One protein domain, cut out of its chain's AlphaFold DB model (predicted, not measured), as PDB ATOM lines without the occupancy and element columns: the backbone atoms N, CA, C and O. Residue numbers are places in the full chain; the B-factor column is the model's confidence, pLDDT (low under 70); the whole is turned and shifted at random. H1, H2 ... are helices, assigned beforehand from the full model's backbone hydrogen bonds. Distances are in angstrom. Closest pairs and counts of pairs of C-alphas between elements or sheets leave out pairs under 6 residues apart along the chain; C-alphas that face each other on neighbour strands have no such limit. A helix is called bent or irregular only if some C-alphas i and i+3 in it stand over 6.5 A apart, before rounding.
ATOM      1  N   ASP A 115     177.845 172.870 149.489       91.94
ATOM      2  CA  ASP A 115     177.898 173.809 148.365       91.94
ATOM      3  C   ASP A 115     177.078 175.083 148.616       91.94
ATOM      4  O   ASP A 115     177.030 175.971 147.768       91.94
ATOM      5  N   ARG A 116     176.421 175.186 149.779       92.12
ATOM      6  CA  ARG A 116     175.452 176.244 150.108       92.12
ATOM      7  C   ARG A 116     175.706 176.888 151.466       92.12
ATOM      8  O   ARG A 116     174.799 177.442 152.086       92.12
ATOM      9  N   THR A 117     176.948 176.836 151.935       94.00
ATOM     10  CA  THR A 117     177.344 177.411 153.225       94.00
ATOM     11  C   THR A 117     177.134 178.918 153.308       94.00
ATOM     12  O   THR A 117     177.001 179.456 154.399       94.00
ATOM     13  N   ASN A 118     177.063 179.604 152.170       91.88
ATOM     14  CA  ASN A 118     176.796 181.035 152.082       91.88
ATOM     15  C   ASN A 118     175.363 181.430 152.486       91.88
ATOM     16  O   ASN A 118     175.146 182.596 152.818       91.88
ATOM     17  N   LEU A 119     174.398 180.499 152.471       92.00
ATOM     18  CA  LEU A 119     173.006 180.798 152.824       92.00
ATOM     19  C   LEU A 119     172.873 181.275 154.278       92.00
ATOM     20  O   LEU A 119     172.300 182.331 154.534       92.00
ATOM     21  N   ASP A 120     173.426 180.505 155.214       94.00
ATOM     22  CA  ASP A 120     173.484 180.843 156.639       94.00
ATOM     23  C   ASP A 120     174.668 180.112 157.292       94.00
ATOM     24  O   ASP A 120     174.528 179.014 157.838       94.00
ATOM     25  N   PRO A 121     175.882 180.668 157.190       95.31
ATOM     26  CA  PRO A 121     177.078 179.940 157.572       95.31
ATOM     27  C   PRO A 121     177.159 179.673 159.079       95.31
ATOM     28  O   PRO A 121     177.746 178.667 159.476       95.31
ATOM     29  N   TRP A 122     176.571 180.527 159.925       95.06
ATOM     30  CA  TRP A 122     176.562 180.292 161.371       95.06
ATOM     31  C   TRP A 122     175.703 179.084 161.722       95.06
ATOM     32  O   TRP A 122     176.171 178.154 162.377       95.06
ATOM     33  N   GLU A 123     174.459 179.058 161.251       95.06
ATOM     34  CA  GLU A 123     173.561 177.947 161.544       95.06
ATOM     35  C   GLU A 123     174.044 176.637 160.906       95.06
ATOM     36  O   GLU A 123     173.938 175.570 161.515       95.06
ATOM     37  N   ILE A 124     174.648 176.701 159.716       96.12
ATOM     38  CA  ILE A 124     175.255 175.527 159.076       96.12
ATOM     39  C   ILE A 124     176.475 175.038 159.871       96.12
ATOM     40  O   ILE A 124     176.668 173.829 160.005       96.12
ATOM     41  N   PHE A 125     177.269 175.936 160.464       96.56
ATOM     42  CA  PHE A 125     178.331 175.556 161.399       96.56
ATOM     43  C   PHE A 125     177.766 174.884 162.661       96.56
ATOM     44  O   PHE A 125     178.287 173.846 163.084       96.56
ATOM     45  N   CYS A 126     176.670 175.405 163.224       95.56
ATOM     46  CA  CYS A 126     175.961 174.765 164.334       95.56
ATOM     47  C   CYS A 126     175.529 173.342 163.957       95.56
ATOM     48  O   CYS A 126     175.863 172.402 164.680       95.56
ATOM     49  N   LEU A 127     174.859 173.142 162.818       95.06
ATOM     50  CA  LEU A 127     174.463 171.806 162.345       95.06
ATOM     51  C   LEU A 127     175.664 170.881 162.135       95.06
ATOM     52  O   LEU A 127     175.650 169.736 162.583       95.06
ATOM     53  N   ALA A 128     176.729 171.381 161.506       95.69
ATOM     54  CA  ALA A 128     177.951 170.614 161.306       95.69
ATOM     55  C   ALA A 128     178.552 170.146 162.639       95.69
ATOM     56  O   ALA A 128     179.049 169.026 162.722       95.69
ATOM     57  N   SER A 129     178.460 170.964 163.693       96.25
ATOM     58  CA  SER A 129     178.899 170.579 165.035       96.25
ATOM     59  C   SER A 129     178.027 169.485 165.663       96.25
ATOM     60  O   SER A 129     178.559 168.573 166.291       96.25
ATOM     61  N   HIS A 130     176.706 169.525 165.448       93.38
ATOM     62  CA  HIS A 130     175.771 168.519 165.963       93.38
ATOM     63  C   HIS A 130     175.955 167.160 165.282       93.38
ATOM     64  O   HIS A 130     175.940 166.129 165.951       93.38
ATOM     65  N   TYR A 131     176.188 167.149 163.967       91.56
ATOM     66  CA  TYR A 131     176.404 165.917 163.197       91.56
ATOM     67  C   TYR A 131     177.872 165.505 163.074       91.56
ATOM     68  O   TYR A 131     178.191 164.561 162.353       91.56
ATOM     69  N   ASN A 132     178.773 166.198 163.771       93.00
ATOM     70  CA  ASN A 132     180.211 165.958 163.735       93.00
ATOM     71  C   ASN A 132     180.813 165.946 162.307       93.00
ATOM     72  O   ASN A 132     181.630 165.096 161.949       93.00
ATOM     73  N   MET A 133     180.413 166.906 161.476       94.38
ATOM     74  CA  MET A 133     180.849 167.043 160.087       94.38
ATOM     75  C   MET A 133     181.935 168.112 159.948       94.38
ATOM     76  O   MET A 133     181.683 169.234 159.505       94.38
ATOM     77  N   LEU A 134     183.177 167.747 160.279       94.75
ATOM     78  CA  LEU A 134     184.327 168.660 160.272       94.75
ATOM     79  C   LEU A 134     184.501 169.411 158.938       94.75
ATOM     80  O   LEU A 134     184.730 170.619 158.933       94.75
ATOM     81  N   SER A 135     184.368 168.721 157.804       94.94
ATOM     82  CA  SER A 135     184.512 169.339 156.478       94.94
ATOM     83  C   SER A 135     183.453 170.414 156.219       94.94
ATOM     84  O   SER A 135     183.783 171.481 155.703       94.94
ATOM     85  N   LEU A 136     182.204 170.168 156.630       96.31
ATOM     86  CA  LEU A 136     181.115 171.140 156.516       96.31
ATOM     87  C   LEU A 136     181.347 172.333 157.448       96.31
ATOM     88  O   LEU A 136     181.188 173.472 157.024       96.31
ATOM     89  N   ALA A 137     181.812 172.092 158.677       97.06
ATOM     90  CA  ALA A 137     182.146 173.158 159.619       97.06
ATOM     91  C   ALA A 137     183.253 174.077 159.080       97.06
ATOM     92  O   ALA A 137     183.116 175.297 159.113       97.06
ATOM     93  N   ARG A 138     184.325 173.509 158.514       96.25
ATOM     94  CA  ARG A 138     185.399 174.292 157.880       96.25
ATOM     95  C   ARG A 138     184.875 175.110 156.706       96.25
ATOM     96  O   ARG A 138     185.195 176.295 156.593       96.25
ATOM     97  N   LYS A 139     184.064 174.496 155.846       96.00
ATOM     98  CA  LYS A 139     183.466 175.173 154.695       96.00
ATOM     99  C   LYS A 139     182.552 176.322 155.135       96.00
ATOM    100  O   LYS A 139     182.651 177.410 154.578       96.00
ATOM    101  N   ALA A 140     181.762 176.117 156.188       96.69
ATOM    102  CA  ALA A 140     180.921 177.143 156.790       96.69
ATOM    103  C   ALA A 140     181.743 178.322 157.321       96.69
ATOM    104  O   ALA A 140     181.474 179.455 156.936       96.69
ATOM    105  N   ILE A 141     182.803 178.062 158.098       95.62
ATOM    106  CA  ILE A 141     183.723 179.097 158.604       95.62
ATOM    107  C   ILE A 141     184.331 179.915 157.459       95.62
ATOM    108  O   ILE A 141     184.411 181.136 157.553       95.62
ATOM    109  N   ALA A 142     184.735 179.271 156.360       93.44
ATOM    110  CA  ALA A 142     185.294 179.981 155.209       93.44
ATOM    111  C   ALA A 142     184.286 180.963 154.581       93.44
ATOM    112  O   ALA A 142     184.686 182.022 154.102       93.44
ATOM    113  N   SER A 143     182.987 180.648 154.636       94.62
ATOM    114  CA  SER A 143     181.903 181.521 154.170       94.62
ATOM    115  C   SER A 143     181.515 182.621 155.166       94.62
ATOM    116  O   SER A 143     180.675 183.454 154.829       94.62
ATOM    117  N   PHE A 144     182.119 182.713 156.362       93.88
ATOM    118  CA  PHE A 144     181.736 183.742 157.345       93.88
ATOM    119  C   PHE A 144     181.945 185.160 156.811       93.88
ATOM    120  O   PHE A 144     181.175 186.059 157.140       93.88
ATOM    121  N   SER A 145     182.941 185.367 155.944       88.38
ATOM    122  CA  SER A 145     183.174 186.668 155.318       88.38
ATOM    123  C   SER A 145     182.074 187.098 154.351       88.38
ATOM    124  O   SER A 145     181.930 188.292 154.110       88.38
ATOM    125  N   GLU A 146     181.335 186.144 153.786       87.94
ATOM    126  CA  GLU A 146     180.354 186.368 152.717       87.94
ATOM    127  C   GLU A 146     178.969 186.737 153.262       87.94
ATOM    128  O   GLU A 146     178.125 187.218 152.507       87.94
ATOM    129  N   ASN A 147     178.729 186.540 154.564       87.75
ATOM    130  CA  ASN A 147     177.437 186.790 155.192       87.75
ATOM    131  C   ASN A 147     177.534 187.905 156.256       87.75
ATOM    132  O   ASN A 147     178.278 187.744 157.227       87.75
ATOM    133  N   PRO A 148     176.749 188.998 156.141       85.69
ATOM    134  CA  PRO A 148     176.814 190.145 157.054       85.69
ATOM    135  C   PRO A 148     176.666 189.801 158.541       85.69
ATOM    136  O   PRO A 148     177.246 190.485 159.386       85.69
ATOM    137  N   ASN A 149     175.922 188.739 158.864       85.06
ATOM    138  CA  ASN A 149     175.692 188.308 160.243       85.06
ATOM    139  C   ASN A 149     176.936 187.660 160.870       85.06
ATOM    140  O   ASN A 149     177.070 187.632 162.092       85.06
ATOM    141  N   THR A 150     177.854 187.150 160.046       87.00
ATOM    142  CA  THR A 150     179.069 186.455 160.489       87.00
ATOM    143  C   THR A 150     180.357 187.190 160.143       87.00
ATOM    144  O   THR A 150     181.377 186.919 160.771       87.00
ATOM    145  N   THR A 151     180.342 188.144 159.204       84.31
ATOM    146  CA  THR A 151     181.564 188.820 158.732       84.31
ATOM    147  C   THR A 151     182.342 189.470 159.875       84.31
ATOM    148  O   THR A 151     183.569 189.383 159.905       84.31
ATOM    149  N   ASN A 152     181.630 190.076 160.830       80.38
ATOM    150  CA  ASN A 152     182.204 190.798 161.970       80.38
ATOM    151  C   ASN A 152     182.254 189.963 163.261       80.38
ATOM    152  O   ASN A 152     182.454 190.513 164.345       80.38
ATOM    153  N   LEU A 153     182.039 188.648 163.168       84.12
ATOM    154  CA  LEU A 153     182.038 187.775 164.331       84.12
ATOM    155  C   LEU A 153     183.445 187.709 164.946       84.12
ATOM    156  O   LEU A 153     184.445 187.455 164.285       84.12
ATOM    157  N   SER A 154     183.532 187.955 166.245       83.38
ATOM    158  CA  SER A 154     184.767 187.932 167.021       83.38
ATOM    159  C   SER A 154     184.503 187.301 168.383       83.38
ATOM    160  O   SER A 154     183.356 187.201 168.822       83.38
ATOM    161  N   LEU A 155     185.564 186.931 169.102       82.31
ATOM    162  CA  LEU A 155     185.431 186.414 170.469       82.31
ATOM    163  C   LEU A 155     184.718 187.397 171.413       82.31
ATOM    164  O   LEU A 155     184.089 186.965 172.371       82.31
ATOM    165  N   ALA A 156     184.788 188.701 171.130       81.88
ATOM    166  CA  ALA A 156     184.130 189.737 171.920       81.88
ATOM    167  C   ALA A 156     182.642 189.921 171.576       81.88
ATOM    168  O   ALA A 156     181.898 190.475 172.379       81.88
ATOM    169  N   THR A 157     182.204 189.488 170.389       83.88
ATOM    170  CA  THR A 157     180.825 189.683 169.907       83.88
ATOM    171  C   THR A 157     179.975 188.419 169.995       83.88
ATOM    172  O   THR A 157     178.783 188.476 169.702       83.88
ATOM    173  N   LEU A 158     180.564 187.275 170.359       84.69
ATOM    174  CA  LEU A 158     179.833 186.026 170.553       84.69
ATOM    175  C   LEU A 158     178.850 186.152 171.719       84.69
ATOM    176  O   LEU A 158     179.220 186.474 172.847       84.69
ATOM    177  N   THR A 159     177.583 185.867 171.440       86.50
ATOM    178  CA  THR A 159     176.510 185.922 172.435       86.50
ATOM    179  C   THR A 159     176.346 184.585 173.164       86.50
ATOM    180  O   THR A 159     176.686 183.525 172.639       86.50
ATOM    181  N   GLY A 160     175.774 184.607 174.372       85.38
ATOM    182  CA  GLY A 160     175.462 183.384 175.128       85.38
ATOM    183  C   GLY A 160     174.644 182.346 174.336       85.38
ATOM    184  O   GLY A 160     175.035 181.180 174.317       85.38
ATOM    185  N   PRO A 161     173.566 182.740 173.627       88.69
ATOM    186  CA  PRO A 161     172.804 181.823 172.778       88.69
ATOM    187  C   PRO A 161     173.631 181.169 171.663       88.69
ATOM    188  O   PRO A 161     173.487 179.976 171.423       88.69
ATOM    189  N   GLN A 162     174.537 181.918 171.027       87.00
ATOM    190  CA  GLN A 162     175.451 181.384 170.010       87.00
ATOM    191  C   GLN A 162     176.439 180.370 170.597       87.00
ATOM    192  O   GLN A 162     176.746 179.355 169.980       87.00
ATOM    193  N   LEU A 163     176.931 180.614 171.812       87.56
ATOM    194  CA  LEU A 163     177.798 179.655 172.495       87.56
ATOM    195  C   LEU A 163     177.053 178.356 172.829       87.56
ATOM    196  O   LEU A 163     177.634 177.280 172.726       87.56
ATOM    197  N   ALA A 164     175.774 178.452 173.200       89.19
ATOM    198  CA  ALA A 164     174.944 177.301 173.546       89.19
ATOM    199  C   ALA A 164     174.491 176.474 172.327       89.19
ATOM    200  O   ALA A 164     174.166 175.301 172.483       89.19
ATOM    201  N   SER A 165     174.470 177.062 171.126       89.94
ATOM    202  CA  SER A 165     174.003 176.402 169.899       89.94
ATOM    203  C   SER A 165     175.057 175.539 169.202       89.94
ATOM    204  O   SER A 165     174.777 174.974 168.147       89.94
ATOM    205  N   VAL A 166     176.280 175.461 169.730       93.75
ATOM    206  CA  VAL A 166     177.396 174.734 169.112       93.75
ATOM    207  C   VAL A 166     177.922 173.696 170.092       93.75
ATOM    208  O   VAL A 166     178.070 173.967 171.283       93.75
ATOM    209  N   ASN A 167     178.270 172.513 169.585       94.25
ATOM    210  CA  ASN A 167     178.976 171.520 170.385       94.25
ATOM    211  C   ASN A 167     180.269 172.117 170.988       94.25
ATOM    212  O   ASN A 167     181.045 172.782 170.297       94.25
ATOM    213  N   SER A 168     180.524 171.858 172.272       91.88
ATOM    214  CA  SER A 168     181.643 172.452 173.015       91.88
ATOM    215  C   SER A 168     183.016 172.178 172.390       91.88
ATOM    216  O   SER A 168     183.877 173.058 172.424       91.88
ATOM    217  N   GLU A 169     183.225 171.014 171.767       93.88
ATOM    218  CA  GLU A 169     184.477 170.682 171.077       93.88
ATOM    219  C   GLU A 169     184.695 171.561 169.841       93.88
ATOM    220  O   GLU A 169     185.791 172.087 169.625       93.88
ATOM    221  N   TYR A 170     183.635 171.770 169.055       95.75
ATOM    222  CA  TYR A 170     183.655 172.640 167.881       95.75
ATOM    223  C   TYR A 170     183.826 174.101 168.291       95.75
ATOM    224  O   TYR A 170     184.618 174.819 167.680       95.75
ATOM    225  N   MET A 171     183.156 174.540 169.357       94.12
ATOM    226  CA  MET A 171     183.318 175.894 169.883       94.12
ATOM    227  C   MET A 171     184.749 176.131 170.385       94.12
ATOM    228  O   MET A 171     185.380 177.117 170.013       94.12
ATOM    229  N   ALA A 172     185.316 175.203 171.161       91.50
ATOM    230  CA  ALA A 172     186.699 175.299 171.621       91.50
ATOM    231  C   ALA A 172     187.698 175.317 170.449       91.50
ATOM    232  O   ALA A 172     188.669 176.078 170.466       91.50
ATOM    233  N   ALA A 173     187.463 174.513 169.407       93.00
ATOM    234  CA  ALA A 173     188.269 174.543 168.191       93.00
ATOM    235  C   ALA A 173     188.175 175.894 167.463       93.00
ATOM    236  O   ALA A 173     189.212 176.432 167.069       93.00
ATOM    237  N   LEU A 174     186.975 176.474 167.357       93.25
ATOM    238  CA  LEU A 174     186.765 177.788 166.751       93.25
ATOM    239  C   LEU A 174     187.485 178.884 167.543       93.25
ATOM    240  O   LEU A 174     188.241 179.659 166.963       93.25
ATOM    241  N   VAL A 175     187.344 178.901 168.872       90.94
ATOM    242  CA  VAL A 175     188.003 179.890 169.741       90.94
ATOM    243  C   VAL A 175     189.525 179.835 169.610       90.94
ATOM    244  O   VAL A 175     190.180 180.873 169.517       90.94
ATOM    245  N   ARG A 176     190.104 178.630 169.553       89.62
ATOM    246  CA  ARG A 176     191.550 178.462 169.333       89.62
ATOM    247  C   ARG A 176     191.985 178.953 167.958       89.62
ATOM    248  O   ARG A 176     193.025 179.600 167.861       89.62
ATOM    249  N   ALA A 177     191.194 178.675 166.922       89.06
ATOM    250  CA  ALA A 177     191.469 179.137 165.565       89.06
ATOM    251  C   ALA A 177     191.368 180.670 165.434       89.06
ATOM    252  O   ALA A 177     192.112 181.261 164.655       89.06
ATOM    253  N   MET A 178     190.506 181.314 166.229       86.44
ATOM    254  CA  MET A 178     190.316 182.770 166.270       86.44
ATOM    255  C   MET A 178     191.279 183.514 167.213       86.44
ATOM    256  O   MET A 178     191.222 184.741 167.292       86.44
ATOM    257  N   SER A 179     192.128 182.820 167.979       81.75
ATOM    258  CA  SER A 179     192.898 183.477 169.041       81.75
ATOM    259  C   SER A 179     193.946 184.467 168.484       81.75
ATOM    260  O   SER A 179     194.576 184.186 167.458       81.75
ATOM    261  N   PRO A 180     194.198 185.610 169.161       66.38
ATOM    262  CA  PRO A 180     195.131 186.635 168.683       66.38
ATOM    263  C   PRO A 180     196.551 186.119 168.451       66.38
ATOM    264  O   PRO A 180     197.166 186.468 167.457       66.38
ATOM    265  N   GLN A 181     197.047 185.215 169.302       61.69
ATOM    266  CA  GLN A 181     198.368 184.593 169.125       61.69
ATOM    267  C   GLN A 181     198.445 183.783 167.820       61.69
ATOM    268  O   GLN A 181     199.465 183.786 167.122       61.69
ATOM    269  N   THR A 182     197.347 183.120 167.451       62.38
ATOM    270  CA  THR A 182     197.225 182.405 166.177       62.38
ATOM    271  C   THR A 182     197.145 183.387 165.010       62.38
ATOM    272  O   THR A 182     197.820 183.190 164.003       62.38
ATOM    273  N   MET A 183     196.385 184.478 165.142       63.75
ATOM    274  CA  MET A 183     196.268 185.483 164.082       63.75
ATOM    275  C   MET A 183     197.555 186.293 163.872       63.75
ATOM    276  O   MET A 183     197.964 186.469 162.730       63.75
ATOM    277  N   GLU A 184     198.236 186.741 164.927       64.12
ATOM    278  CA  GLU A 184     199.487 187.509 164.852       64.12
ATOM    279  C   GLU A 184     200.627 186.684 164.247       64.12
ATOM    280  O   GLU A 184     201.302 187.139 163.321       64.12
ATOM    281  N   SER A 185     200.808 185.438 164.699       60.56
ATOM    282  CA  SER A 185     201.832 184.540 164.144       60.56
ATOM    283  C   SER A 185     201.620 184.257 162.650       60.56
ATOM    284  O   SER A 185     202.585 184.131 161.890       60.56
ATOM    285  N   LEU A 186     200.364 184.222 162.195       56.59
ATOM    286  CA  LEU A 186     200.007 184.051 160.786       56.59
ATOM    287  C   LEU A 186     200.128 185.348 159.977       56.59
ATOM    288  O   LEU A 186     200.653 185.312 158.863       56.59
ATOM    289  N   GLN A 187     199.713 186.489 160.531       63.25
ATOM    290  CA  GLN A 187     199.875 187.802 159.902       63.25
ATOM    291  C   GLN A 187     201.349 188.120 159.650       63.25
ATOM    292  O   GLN A 187     201.685 188.608 158.572       63.25
ATOM    293  N   VAL A 188     202.239 187.795 160.594       60.28
ATOM    294  CA  VAL A 188     203.694 187.913 160.409       60.28
ATOM    295  C   VAL A 188     204.168 187.000 159.277       60.28
ATOM    296  O   VAL A 188     204.872 187.451 158.374       60.28
ATOM    297  N   ARG A 189     203.741 185.730 159.268       56.56
ATOM    298  CA  ARG A 189     204.143 184.762 158.237       56.56
ATOM    299  C   ARG A 189     203.695 185.170 156.830       56.56
ATOM    300  O   ARG A 189     204.443 184.942 155.888       56.56
ATOM    301  N   ILE A 190     202.518 185.773 156.682       54.78
ATOM    302  CA  ILE A 190     201.945 186.138 155.376       54.78
ATOM    303  C   ILE A 190     202.384 187.531 154.923       54.78
ATOM    304  O   ILE A 190     202.681 187.700 153.742       54.78
ATOM    305  N   ARG A 191     202.542 188.511 155.831       57.59
ATOM    306  CA  ARG A 191     203.187 189.798 155.492       57.59
ATOM    307  C   ARG A 191     204.568 189.587 154.888       57.59
ATOM    308  O   ARG A 191     204.893 190.245 153.906       57.59
ATOM    309  N   ASN A 192     205.327 188.633 155.428       56.16
ATOM    310  CA  ASN A 192     206.635 188.257 154.896       56.16
ATOM    311  C   ASN A 192     206.573 187.655 153.478       56.16
ATOM    312  O   ASN A 192     207.597 187.602 152.809       56.16
ATOM    313  N   VAL A 193     205.399 187.208 153.015       56.06
ATOM    314  CA  VAL A 193     205.204 186.579 151.699       56.06
ATOM    315  C   VAL A 193     204.566 187.532 150.680       56.06
ATOM    316  O   VAL A 193     204.907 187.446 149.504       56.06
ATOM    317  N   SER A 194     203.661 188.437 151.078       57.62
ATOM    318  CA  SER A 194     202.822 189.182 150.117       57.62
ATOM    319  C   SER A 194     202.661 190.689 150.352       57.62
ATOM    320  O   SER A 194     202.071 191.356 149.506       57.62
ATOM    321  N   GLY A 195     203.152 191.260 151.459       56.66
ATOM    322  CA  GLY A 195     203.113 192.713 151.709       56.66
ATOM    323  C   GLY A 195     201.720 193.375 151.790       56.66
ATOM    324  O   GLY A 195     201.647 194.586 151.985       56.66
ATOM    325  N   GLN A 196     200.618 192.626 151.669       56.53
ATOM    326  CA  GLN A 196     199.246 193.148 151.710       56.53
ATOM    327  C   GLN A 196     198.612 193.046 153.108       56.53
ATOM    328  O   GLN A 196     198.907 192.143 153.894       56.53
ATOM    329  N   THR A 197     197.719 193.987 153.423       57.38
ATOM    330  CA  THR A 197     196.851 193.956 154.609       57.38
ATOM    331  C   THR A 197     195.735 192.920 154.459       57.38
ATOM    332  O   THR A 197     195.205 192.701 153.373       57.38
ATOM    333  N   PHE A 198     195.380 192.273 155.573       63.62
ATOM    334  CA  PHE A 198     194.359 191.227 155.635       63.62
ATOM    335  C   PHE A 198     192.946 191.803 155.491       63.62
ATOM    336  O   PHE A 198     192.548 192.650 156.289       63.62
ATOM    337  N   GLY A 199     192.180 191.322 154.511       68.62
ATOM    338  CA  GLY A 199     190.741 191.561 154.426       68.62
ATOM    339  C   GLY A 199     189.928 190.512 155.206       68.62
ATOM    340  O   GLY A 199     190.476 189.496 155.657       68.62
ATOM    341  N   PRO A 200     188.606 190.719 155.370       71.69
ATOM    342  CA  PRO A 200     187.727 189.790 156.089       71.69
ATOM    343  C   PRO A 200     187.725 188.373 155.499       71.69
ATOM    344  O   PRO A 200     187.777 187.395 156.240       71.69
ATOM    345  N   THR A 201     187.736 188.251 154.170       78.75
ATOM    346  CA  THR A 201     187.749 186.957 153.468       78.75
ATOM    347  C   THR A 201     189.012 186.160 153.740       78.75
ATOM    348  O   THR A 201     188.924 184.999 154.136       78.75
ATOM    349  N   GLN A 202     190.189 186.776 153.608       78.31
ATOM    350  CA  GLN A 202     191.438 186.074 153.907       78.31
ATOM    351  C   GLN A 202     191.495 185.671 155.388       78.31
ATOM    352  O   GLN A 202     191.988 184.594 155.715       78.31
ATOM    353  N   SER A 203     190.957 186.506 156.285       79.56
ATOM    354  CA  SER A 203     190.935 186.223 157.726       79.56
ATOM    355  C   SER A 203     190.125 184.960 158.038       79.56
ATOM    356  O   SER A 203     190.627 184.062 158.709       79.56
ATOM    357  N   TRP A 204     188.907 184.846 157.502       87.75
ATOM    358  CA  TRP A 204     188.044 183.681 157.729       87.75
ATOM    359  C   TRP A 204     188.524 182.411 157.017       87.75
ATOM    360  O   TRP A 204     188.391 181.317 157.568       87.75
ATOM    361  N   GLN A 205     189.171 182.538 155.853       87.44
ATOM    362  CA  GLN A 205     189.855 181.414 155.204       87.44
ATOM    363  C   GLN A 205     190.956 180.830 156.097       87.44
ATOM    364  O   GLN A 205     191.004 179.618 156.298       87.44
ATOM    365  N   LEU A 206     191.784 181.675 156.720       84.00
ATOM    366  CA  LEU A 206     192.805 181.200 157.658       84.00
ATOM    367  C   LEU A 206     192.214 180.505 158.886       84.00
ATOM    368  O   LEU A 206     192.729 179.473 159.318       84.00
ATOM    369  N   VAL A 207     191.144 181.063 159.460       87.56
ATOM    370  CA  VAL A 207     190.457 180.439 160.601       87.56
ATOM    371  C   VAL A 207     189.930 179.060 160.194       87.56
ATOM    372  O   VAL A 207     190.134 178.093 160.925       87.56
ATOM    373  N   SER A 208     189.338 178.932 159.003       91.06
ATOM    374  CA  SER A 208     188.875 177.653 158.448       91.06
ATOM    375  C   SER A 208     190.005 176.633 158.244       91.06
ATOM    376  O   SER A 208     189.834 175.441 158.513       91.06
ATOM    377  N   GLU A 209     191.186 177.072 157.802       88.44
ATOM    378  CA  GLU A 209     192.365 176.208 157.651       88.44
ATOM    379  C   GLU A 209     192.906 175.693 158.986       88.44
ATOM    380  O   GLU A 209     193.343 174.545 159.078       88.44
ATOM    381  N   ARG A 210     192.861 176.532 160.023       86.06
ATOM    382  CA  ARG A 210     193.321 176.206 161.380       86.06
ATOM    383  C   ARG A 210     192.278 175.495 162.227       86.06
ATOM    384  O   ARG A 210     192.623 174.970 163.285       86.06
ATOM    385  N   PHE A 211     191.025 175.479 161.789       91.69
ATOM    386  CA  PHE A 211     189.952 174.797 162.486       91.69
ATOM    387  C   PHE A 211     190.173 173.280 162.455       91.69
ATOM    388  O   PHE A 211     189.893 172.595 161.469       91.69
ATOM    389  N   THR A 212     190.680 172.759 163.569       90.50
ATOM    390  CA  THR A 212     190.907 171.332 163.791       90.50
ATOM    391  C   THR A 212     190.378 170.928 165.158       90.50
ATOM    392  O   THR A 212     190.646 171.591 166.168       90.50
ATOM    393  N   LEU A 213     189.669 169.806 165.207       88.50
ATOM    394  CA  LEU A 213     189.290 169.173 166.465       88.50
ATOM    395  C   LEU A 213     190.519 168.472 167.051       88.50
ATOM    396  O   LEU A 213     191.288 167.852 166.316       88.50
TER     397      LEU A 213
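Overview. This is residues 115 to 213 of the 250 residues of an uncharacterized protein of Tremella mesenterica (UniProt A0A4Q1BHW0). What would one see first? The longest helix, H6, is an arm reaching away at one end of a body in which H1, H2 and H7 lie side by side in a slightly curved row, each running opposite to its neighbour. H5 spans one side of that row from near H1 to H7, while the short H3 lies by the last turn of H2 and the short H4 lies near H1. What are the plain figures? The printed part has 99 residues with seven named helices, H1 to H7 in order, and no named strand, an all-helix class; it is compact, with a radius of gyration of the C-alphas of 13.1 A, and elongated, with spans of 38 by 25 by 24 A.

Along the chain. Where is the longest helix? H6, residues 180 to 194, is 20.3 A long from C-alpha 180 at (195.131, 186.635, 168.683) to C-alpha 194 at (202.822, 189.182, 150.117). Where are the other helices? H7 is residues 200 to 210, 15.6 A; H2 is residues 134 to 146, 19.7 A; H1 is residues 121 to 130, 14.2 A, beginning at C-alpha 121 at (177.078, 179.940, 157.572). H5 is residues 168 to 177, 14.0 A; H3 is residues 148 to 151, and H4 is residues 160 to 164. Is any helix irregular? H2 is irregular, with C-alphas 142 and 145 7.0 A apart.

Arrangement. What is beside H6? H6 and H7 are near each other, their closest C-alphas 8.3 A apart. What does the hub, H2, touch? H2 touches H7, closest at the C-alphas of Ala 142 and Gln 205, 4.8 A, at a shallow tilt of 13 degrees, opposite ways. H1 and H2 form a helical hairpin, closest at the C-alphas of Pro 121 and Ala 140, 4.8 A, with a shallow tilt of 15 degrees. With residues 144 to 145 alone, H2 only just touches H3, only at the corner, over 3 pairs of C-alphas within 8 A, the closest being Ser 145 and Thr 151 at 4.3 A. Where do H5 and H4 stand? H5 and H7 touch only at their ends, at the C-alphas of Ala 177 and Val 207, 5.2 A, with a steep tilt of 60 degrees; H4 and H1 are near each other. How do the backbones look? Every O i to N i+4 pair is within hydrogen-bond range in H1, H4, H5 and H7, against 7 of 9 in H2 and 10 of 11 in H6, and H3 is too short for such a pair.

Size, cuts and confidence. How large is it? The two C-alphas farthest apart, those of Tyr 131 and Gly 195, are 39.5 A from each other. Are there cuts or long links? The printed part has no cut and no long link; residues 156 to 161 stand free. Where is confidence low? Residues 180 to 199 are under 70, and the mean pLDDT of the printed part is 83.9.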